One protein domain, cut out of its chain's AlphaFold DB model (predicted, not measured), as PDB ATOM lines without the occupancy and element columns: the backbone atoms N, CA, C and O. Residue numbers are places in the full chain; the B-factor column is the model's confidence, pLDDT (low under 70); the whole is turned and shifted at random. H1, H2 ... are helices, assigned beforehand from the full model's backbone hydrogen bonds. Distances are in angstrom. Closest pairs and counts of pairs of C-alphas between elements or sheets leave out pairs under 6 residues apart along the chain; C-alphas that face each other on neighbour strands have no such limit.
ATOM      1  N   ASN A  51     -87.573  29.669  72.040       81.69
ATOM      2  CA  ASN A  51     -88.476  30.236  73.043       81.69
ATOM      3  C   ASN A  51     -87.732  31.064  74.100       81.69
ATOM      4  O   ASN A  51     -88.225  32.109  74.511       81.69
ATOM      5  N   GLU A  52     -86.551  30.622  74.539       84.88
ATOM      6  CA  GLU A  52     -85.722  31.380  75.482       84.88
ATOM      7  C   GLU A  52     -85.175  32.664  74.846       84.88
ATOM      8  O   GLU A  52     -85.144  33.691  75.516       84.88
ATOM      9  N   ILE A  53     -84.810  32.645  73.558       91.50
ATOM     10  CA  ILE A  53     -84.410  33.850  72.810       91.50
ATOM     11  C   ILE A  53     -85.570  34.849  72.761       91.50
ATOM     12  O   ILE A  53     -85.399  35.998  73.164       91.50
ATOM     13  N   THR A  54     -86.766  34.415  72.354       92.75
ATOM     14  CA  THR A  54     -87.946  35.294  72.307       92.75
ATOM     15  C   THR A  54     -88.330  35.813  73.698       92.75
ATOM     16  O   THR A  54     -88.675  36.982  73.859       92.75
ATOM     17  N   ALA A  55     -88.218  34.981  74.736       90.50
ATOM     18  CA  ALA A  55     -88.445  35.411  76.113       90.50
ATOM     19  C   ALA A  55     -87.401  36.433  76.590       90.50
ATOM     20  O   ALA A  55     -87.754  37.373  77.300       90.50
ATOM     21  N   MET A  56     -86.130  36.288  76.199       93.31
ATOM     22  CA  MET A  56     -85.082  37.267  76.510       93.31
ATOM     23  C   MET A  56     -85.362  38.617  75.851       93.31
ATOM     24  O   MET A  56     -85.220  39.649  76.506       93.31
ATOM     25  N   GLU A  57     -85.803  38.619  74.590       96.06
ATOM     26  CA  GLU A  57     -86.206  39.841  73.886       96.06
ATOM     27  C   GLU A  57     -87.375  40.538  74.597       96.06
ATOM     28  O   GLU A  57     -87.313  41.743  74.846       96.06
ATOM     29  N   HIS A  58     -88.403  39.783  74.997       96.88
ATOM     30  CA  HIS A  58     -89.557  40.333  75.708       96.88
ATOM     31  C   HIS A  58     -89.196  40.873  77.101       96.88
ATOM     32  O   HIS A  58     -89.588  41.981  77.463       96.88
ATOM     33  N   GLY A  59     -88.391  40.135  77.873       95.81
ATOM     34  CA  GLY A  59     -87.886  40.613  79.162       95.81
ATOM     35  C   GLY A  59     -87.057  41.893  79.020       95.81
ATOM     36  O   GLY A  59     -87.225  42.835  79.791       95.81
ATOM     37  N   GLY A  60     -86.210  41.973  77.989       95.12
ATOM     38  CA  GLY A  60     -85.449  43.182  77.671       95.12
ATOM     39  C   GLY A  60     -86.340  44.386  77.349       95.12
ATOM     40  O   GLY A  60     -86.067  45.482  77.835       95.12
ATOM     41  N   GLN A  61     -87.425  44.182  76.592       97.06
ATOM     42  CA  GLN A  61     -88.418  45.225  76.304       97.06
ATOM     43  C   GLN A  61     -89.080  45.741  77.583       97.06
ATOM     44  O   GLN A  61     -89.096  46.948  77.795       97.06
ATOM     45  N   MET A  62     -89.519  44.853  78.481       96.38
ATOM     46  CA  MET A  62     -90.111  45.260  79.764       96.38
ATOM     47  C   MET A  62     -89.134  46.049  80.646       96.38
ATOM     48  O   MET A  62     -89.508  47.034  81.284       96.38
ATOM     49  N   GLY A  63     -87.860  45.651  80.664       96.38
ATOM     50  CA  GLY A  63     -86.813  46.435  81.319       96.38
ATOM     51  C   GLY A  63     -86.636  47.819  80.688       96.38
ATOM     52  O   GLY A  63     -86.485  48.807  81.405       96.38
ATOM     53  N   GLY A  64     -86.676  47.901  79.357       95.75
ATOM     54  CA  GLY A  64     -86.622  49.158  78.608       95.75
ATOM     55  C   GLY A  64     -87.801  50.082  78.916       95.75
ATOM     56  O   GLY A  64     -87.589  51.245  79.242       95.75
ATOM     57  N   GLU A  65     -89.023  49.551  78.930       96.31
ATOM     58  CA  GLU A  65     -90.235  50.289  79.308       96.31
ATOM     59  C   GLU A  65     -90.131  50.865  80.726       96.31
ATOM     60  O   GLU A  65     -90.515  52.012  80.972       96.31
ATOM     61  N   TYR A  66     -89.555  50.104  81.665       97.19
ATOM     62  CA  TYR A  66     -89.279  50.614  83.006       97.19
ATOM     63  C   TYR A  66     -88.286  51.786  82.981       97.19
ATOM     64  O   TYR A  66     -88.544  52.814  83.610       97.19
ATOM     65  N   LEU A  67     -87.180  51.667  82.242       96.88
ATOM     66  CA  LEU A  67     -86.188  52.740  82.103       96.88
ATOM     67  C   LEU A  67     -86.781  54.009  81.475       96.88
ATOM     68  O   LEU A  67     -86.507  55.117  81.952       96.88
ATOM     69  N   ASP A  68     -87.642  53.845  80.472       96.44
ATOM     70  CA  ASP A  68     -88.378  54.938  79.840       96.44
ATOM     71  C   ASP A  68     -89.337  55.608  80.835       96.44
ATOM     72  O   ASP A  68     -89.393  56.839  80.905       96.44
ATOM     73  N   SER A  69     -90.017  54.827  81.683       96.69
ATOM     74  CA  SER A  69     -90.942  55.352  82.702       96.69
ATOM     75  C   SER A  69     -90.267  56.254  83.743       96.69
ATOM     76  O   SER A  69     -90.887  57.186  84.257       96.69
ATOM     77  N   ILE A  70     -88.984  56.009  84.032       96.25
ATOM     78  CA  ILE A  70     -88.178  56.818  84.958       96.25
ATOM     79  C   ILE A  70     -87.272  57.826  84.234       96.25
ATOM     80  O   ILE A  70     -86.482  58.508  84.891       96.25
ATOM     81  N   ALA A  71     -87.371  57.914  82.901       95.50
ATOM     82  CA  ALA A  71     -86.556  58.756  82.028       95.50
ATOM     83  C   ALA A  71     -85.036  58.613  82.257       95.50
ATOM     84  O   ALA A  71     -84.289  59.598  82.218       95.50
ATOM     85  N   LYS A  72     -84.555  57.387  82.511       92.38
ATOM     86  CA  LYS A  72     -83.127  57.100  82.716       92.38
ATOM     87  C   LYS A  72     -82.628  56.062  81.727       92.38
ATOM     88  O   LYS A  72     -83.076  54.930  81.729       92.38
ATOM     89  N   THR A  73     -81.593  56.418  80.978       90.88
ATOM     90  CA  THR A  73     -80.892  55.499  80.064       90.88
ATOM     91  C   THR A  73     -79.517  55.081  80.588       90.88
ATOM     92  O   THR A  73     -78.951  54.084  80.147       90.88
ATOM     93  N   ASN A  74     -78.969  55.820  81.559       94.50
ATOM     94  CA  ASN A  74     -77.700  55.490  82.196       94.50
ATOM     95  C   ASN A  74     -77.914  54.552  83.391       94.50
ATOM     96  O   ASN A  74     -78.233  55.000  84.494       94.50
ATOM     97  N   LEU A  75     -77.659  53.262  83.176       92.62
ATOM     98  CA  LEU A  75     -77.750  52.222  84.202       92.62
ATOM     99  C   LEU A  75     -76.869  52.493  85.435       92.62
ATOM    100  O   LEU A  75     -77.259  52.155  86.549       92.62
ATOM    101  N   ALA A  76     -75.719  53.155  85.269       95.06
ATOM    102  CA  ALA A  76     -74.831  53.486  86.387       95.06
ATOM    103  C   ALA A  76     -75.391  54.587  87.310       95.06
ATOM    104  O   ALA A  76     -74.875  54.794  88.403       95.06
ATOM    105  N   ALA A  77     -76.433  55.303  86.872       94.50
ATOM    106  CA  ALA A  77     -77.099  56.353  87.642       94.50
ATOM    107  C   ALA A  77     -78.392  55.869  88.327       94.50
ATOM    108  O   ALA A  77     -79.142  56.685  88.882       94.50
ATOM    109  N   LEU A  78     -78.701  54.571  88.252       95.44
ATOM    110  CA  LEU A  78     -79.822  53.984  88.978       95.44
ATOM    111  C   LEU A  78     -79.489  53.898  90.471       95.44
ATOM    112  O   LEU A  78     -78.369  53.558  90.850       95.44
ATOM    113  N   SER A  79     -80.468  54.210  91.321       97.00
ATOM    114  CA  SER A  79     -80.362  53.863  92.740       97.00
ATOM    115  C   SER A  79     -80.422  52.338  92.912       97.00
ATOM    116  O   SER A  79     -80.883  51.642  92.001       97.00
ATOM    117  N   PRO A  80     -80.001  51.792  94.066       97.12
ATOM    118  CA  PRO A  80     -80.120  50.360  94.340       97.12
ATOM    119  C   PRO A  80     -81.546  49.824  94.150       97.12
ATOM    120  O   PRO A  80     -81.733  48.748  93.589       97.12
ATOM    121  N   GLU A  81     -82.554  50.601  94.544       96.69
ATOM    122  CA  GLU A  81     -83.967  50.242  94.413       96.69
ATOM    123  C   GLU A  81     -84.394  50.240  92.942       96.69
ATOM    124  O   GLU A  81     -85.020  49.291  92.480       96.69
ATOM    125  N   GLN A  82     -83.996  51.265  92.180       96.94
ATOM    126  CA  GLN A  82     -84.292  51.347  90.747       96.94
ATOM    127  C   GLN A  82     -83.623  50.218  89.962       96.94
ATOM    128  O   GLN A  82     -84.215  49.655  89.046       96.94
ATOM    129  N   TRP A  83     -82.392  49.868  90.336       97.44
ATOM    130  CA  TRP A  83     -81.685  48.729  89.768       97.44
ATOM    131  C   TRP A  83     -82.433  47.423  90.041       97.44
ATOM    132  O   TRP A  83     -82.629  46.620  89.130       97.44
ATOM    133  N   GLN A  84     -82.886  47.219  91.278       96.81
ATOM    134  CA  GLN A  84     -83.631  46.022  91.644       96.81
ATOM    135  C   GLN A  84     -84.952  45.921  90.874       96.81
ATOM    136  O   GLN A  84     -85.227  44.866  90.309       96.81
ATOM    137  N   THR A  85     -85.719  47.011  90.775       96.75
ATOM    138  CA  THR A  85     -86.969  47.036  90.000       96.75
ATOM    139  C   THR A  85     -86.727  46.809  88.506       96.75
ATOM    140  O   THR A  85     -87.483  46.075  87.878       96.75
ATOM    141  N   PHE A  86     -85.654  47.367  87.936       97.50
ATOM    142  CA  PHE A  86     -85.271  47.096  86.548       97.50
ATOM    143  C   PHE A  86     -84.999  45.603  86.316       97.50
ATOM    144  O   PHE A  86     -85.555  45.002  85.398       97.50
ATOM    145  N   VAL A  87     -84.173  44.985  87.166       97.25
ATOM    146  CA  VAL A  87     -83.848  43.555  87.056       97.25
ATOM    147  C   VAL A  87     -85.094  42.691  87.266       97.25
ATOM    148  O   VAL A  87     -85.286  41.710  86.547       97.25
ATOM    149  N   GLU A  88     -85.958  43.057  88.212       95.25
ATOM    150  CA  GLU A  88     -87.226  42.371  88.454       95.25
ATOM    151  C   GLU A  88     -88.151  42.441  87.233       95.25
ATOM    152  O   GLU A  88     -88.693  41.409  86.839       95.25
ATOM    153  N   ALA A  89     -88.275  43.604  86.588       96.75
ATOM    154  CA  ALA A  89     -89.058  43.764  85.364       96.75
ATOM    155  C   ALA A  89     -88.541  42.856  84.235       96.75
ATOM    156  O   ALA A  89     -89.328  42.144  83.607       96.75
ATOM    157  N   VAL A  90     -87.219  42.805  84.035       97.31
ATOM    158  CA  VAL A  90     -86.595  41.941  83.018       97.31
ATOM    159  C   VAL A  90     -86.849  40.462  83.301       97.31
ATOM    160  O   VAL A  90     -87.269  39.722  82.410       97.31
ATOM    161  N   ILE A  91     -86.609  40.011  84.537       92.31
ATOM    162  CA  ILE A  91     -86.772  38.599  84.915       92.31
ATOM    163  C   ILE A  91     -88.245  38.189  84.858       92.31
ATOM    164  O   ILE A  91     -88.548  37.085  84.403       92.31
ATOM    165  N   THR A  92     -89.153  39.061  85.295       90.50
ATOM    166  CA  THR A  92     -90.598  38.803  85.274       90.50
ATOM    167  C   THR A  92     -91.091  38.679  83.839       90.50
ATOM    168  O   THR A  92     -91.661  37.645  83.495       90.50
ATOM    169  N   GLY A  93     -90.761  39.647  82.975       93.00
ATOM    170  CA  GLY A  93     -91.109  39.599  81.553       93.00
ATOM    171  C   GLY A  93     -90.560  38.356  80.855       93.00
ATOM    172  O   GLY A  93     -91.293  37.668  80.145       93.00
ATOM    173  N   TYR A  94     -89.301  37.991  81.125       92.69
ATOM    174  CA  TYR A  94     -88.715  36.744  80.630       92.69
ATOM    175  C   TYR A  94     -89.506  35.509  81.090       92.69
ATOM    176  O   TYR A  94     -89.895  34.669  80.276       92.69
ATOM    177  N   CYS A  95     -89.756  35.382  82.396       86.81
ATOM    178  CA  CYS A  95     -90.413  34.207  82.963       86.81
ATOM    179  C   CYS A  95     -91.852  34.055  82.464       86.81
ATOM    180  O   CYS A  95     -92.280  32.941  82.163       86.81
ATOM    181  N   ASP A  96     -92.596  35.155  82.395       88.06
ATOM    182  CA  ASP A  96     -93.996  35.141  81.984       88.06
ATOM    183  C   ASP A  96     -94.129  34.816  80.501       88.06
ATOM    184  O   ASP A  96     -94.922  33.944  80.135       88.06
ATOM    185  N   HIS A  97     -93.279  35.406  79.659       92.25
ATOM    186  CA  HIS A  97     -93.276  35.094  78.236       92.25
ATOM    187  C   HIS A  97     -92.882  33.640  77.967       92.25
ATOM    188  O   HIS A  97     -93.515  32.954  77.164       92.25
ATOM    189  N   LEU A  98     -91.887  33.119  78.690       86.50
ATOM    190  CA  LEU A  98     -91.478  31.723  78.552       86.50
ATOM    191  C   LEU A  98     -92.595  30.751  78.972       86.50
ATOM    192  O   LEU A  98     -92.783  29.717  78.329       86.50
ATOM    193  N   ARG A  99     -93.361  31.077  80.025       81.44
ATOM    194  CA  ARG A  99     -94.527  30.282  80.451       81.44
ATOM    195  C   ARG A  99     -95.642  30.296  79.410       81.44
ATOM    196  O   ARG A  99     -96.240  29.247  79.177       81.44
ATOM    197  N   ASP A 100     -95.902  31.440  78.785       86.69
ATOM    198  CA  ASP A 100     -96.896  31.555  77.715       86.69
ATOM    199  C   ASP A 100     -96.497  30.717  76.489       86.69
ATOM    200  O   ASP A 100     -97.276  29.880  76.026       86.69
ATOM    201  N   LEU A 101     -95.246  30.834  76.027       82.62
ATOM    202  CA  LEU A 101     -94.719  30.019  74.926       82.62
ATOM    203  C   LEU A 101     -94.794  28.518  75.236       82.62
ATOM    204  O   LEU A 101     -95.273  27.737  74.414       82.62
ATOM    205  N   ALA A 102     -94.411  28.113  76.450       76.94
ATOM    206  CA  ALA A 102     -94.526  26.724  76.889       76.94
ATOM    207  C   ALA A 102     -95.987  26.235  76.932       76.94
ATOM    208  O   ALA A 102     -96.263  25.078  76.601       76.94
ATOM    209  N   GLY A 103     -96.928  27.099  77.324       75.69
ATOM    210  CA  GLY A 103     -98.361  26.810  77.299       75.69
ATOM    211  C   GLY A 103     -98.885  26.582  75.879       75.69
ATOM    212  O   GLY A 103     -99.591  25.602  75.636       75.69
ATOM    213  N   ARG A 104     -98.479  27.431  74.927       83.12
ATOM    214  CA  ARG A 104     -98.825  27.296  73.500       83.12
ATOM    215  C   ARG A 104     -98.262  26.014  72.896       83.12
ATOM    216  O   ARG A 104     -98.985  25.290  72.212       83.12
ATOM    217  N   ASP A 105     -96.999  25.705  73.182       79.06
ATOM    218  CA  ASP A 105     -96.360  24.478  72.712       79.06
ATOM    219  C   ASP A 105     -97.051  23.228  73.256       79.06
ATOM    220  O   ASP A 105     -97.298  22.290  72.499       79.06
ATOM    221  N   ARG A 106     -97.425  23.231  74.541       72.38
ATOM    222  CA  ARG A 106     -98.193  22.135  75.139       72.38
ATOM    223  C   ARG A 106     -99.544  21.959  74.453       72.38
ATOM    224  O   ARG A 106     -99.848  20.851  74.033       72.38
ATOM    225  N   GLY A 107    -100.305  23.039  74.269       80.50
ATOM    226  CA  GLY A 107    -101.597  22.977  73.580       80.50
ATOM    227  C   GLY A 107    -101.484  22.430  72.153       80.50
ATOM    228  O   GLY A 107    -102.317  21.631  71.728       80.50
ATOM    229  N   ARG A 108    -100.415  22.795  71.428       82.94
ATOM    230  CA  ARG A 108    -100.118  22.237  70.100       82.94
ATOM    231  C   ARG A 108     -99.862  20.730  70.160       82.94
ATOM    232  O   ARG A 108    -100.433  19.993  69.362       82.94
ATOM    233  N   LEU A 109     -99.010  20.277  71.080       75.75
ATOM    234  CA  LEU A 109     -98.678  18.856  71.232       75.75
ATOM    235  C   LEU A 109     -99.897  18.023  71.650       75.75
ATOM    236  O   LEU A 109    -100.117  16.950  71.091       75.75
ATOM    237  N   ASP A 110    -100.709  18.535  72.575       78.19
ATOM    238  CA  ASP A 110    -101.935  17.877  73.033       78.19
ATOM    239  C   ASP A 110    -102.952  17.725  71.886       78.19
ATOM    240  O   ASP A 110    -103.585  16.679  71.755       78.19
ATOM    241  N   GLY A 111    -103.066  18.728  71.005       77.44
ATOM    242  CA  GLY A 111    -103.905  18.654  69.803       77.44
ATOM    243  C   GLY A 111    -103.439  17.597  68.796       77.44
ATOM    244  O   GLY A 111    -104.262  16.904  68.207       77.44
ATOM    245  N   MET A 112    -102.123  17.414  68.649       76.06
ATOM    246  CA  MET A 112    -101.551  16.387  67.769       76.06
ATOM    247  C   MET A 112    -101.740  14.967  68.320       76.06
ATOM    248  O   MET A 112    -101.870  14.024  67.545       76.06
ATOM    249  N   ALA A 113    -101.781  14.790  69.646       66.75
ATOM    250  CA  ALA A 113    -101.965  13.478  70.274       66.75
ATOM    251  C   ALA A 113    -103.335  12.841  69.965       66.75
ATOM    252  O   ALA A 113    -103.463  11.621  70.030       66.75
ATOM    253  N   GLY A 114    -104.342  13.641  69.594       62.78
ATOM    254  CA  GLY A 114    -105.646  13.147  69.136       62.78
ATOM    255  C   GLY A 114    -105.671  12.651  67.684       62.78
ATOM    256  O   GLY A 114    -106.640  12.007  67.287       62.78
ATOM    257  N   GLU A 115    -104.633  12.935  66.891       59.47
ATOM    258  CA  GLU A 115    -104.593  12.652  65.449       59.47
ATOM    259  C   GLU A 115    -103.731  11.439  65.078       59.47
ATOM    260  O   GLU A 115    -103.798  10.981  63.938       59.47
TER     261      GLU A 115
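What this domain is: This is residues 51 to 115 of the 118 residues of an uncharacterized protein of Magnetospirillum sp. SS-4 (UniProt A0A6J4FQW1). A helical hairpin of unequal arms: the long helix H2 runs the length of the model, and the shorter H1 packs beside part of it at a slant, while residues 106 to 115 stick out past H1. The printed part has 65 residues with two named helices, H1 then H2, and no named strand; the class is all helix. It is only just loose, close to extended, with a radius of gyration of the C-alphas of 16.1 A and spans of 56 by 16 by 15 A.

How they stand to each other: H2, residues 80 to 113, touches H1, residues 51 to 69, with its residues 86 to 102 alone. Their closest C-alphas, those of Gly 59 and Gly 93, are 4.1 A apart. The two form a hairpin, running opposite ways at a shallow tilt of 34 degrees, only just short of steep. In H1 and H2 every O i to N i+4 pair is within hydrogen-bond range.

Where its parts are: H2 measures 49.2 A from C-alpha 80 at (-80.120, 50.360, 94.340) to C-alpha 113 at (-101.965, 13.478, 70.274). H1 measures 27.0 A and begins at C-alpha 51, (-88.476, 30.236, 73.043).

The domain as a whole: The C-alphas farthest apart, those of Ala 77 and Glu 115, are 56.2 A apart. The printed part has no cut, and the link from H1 to H2 is short. Residues 113 to 115 have pLDDT under 70.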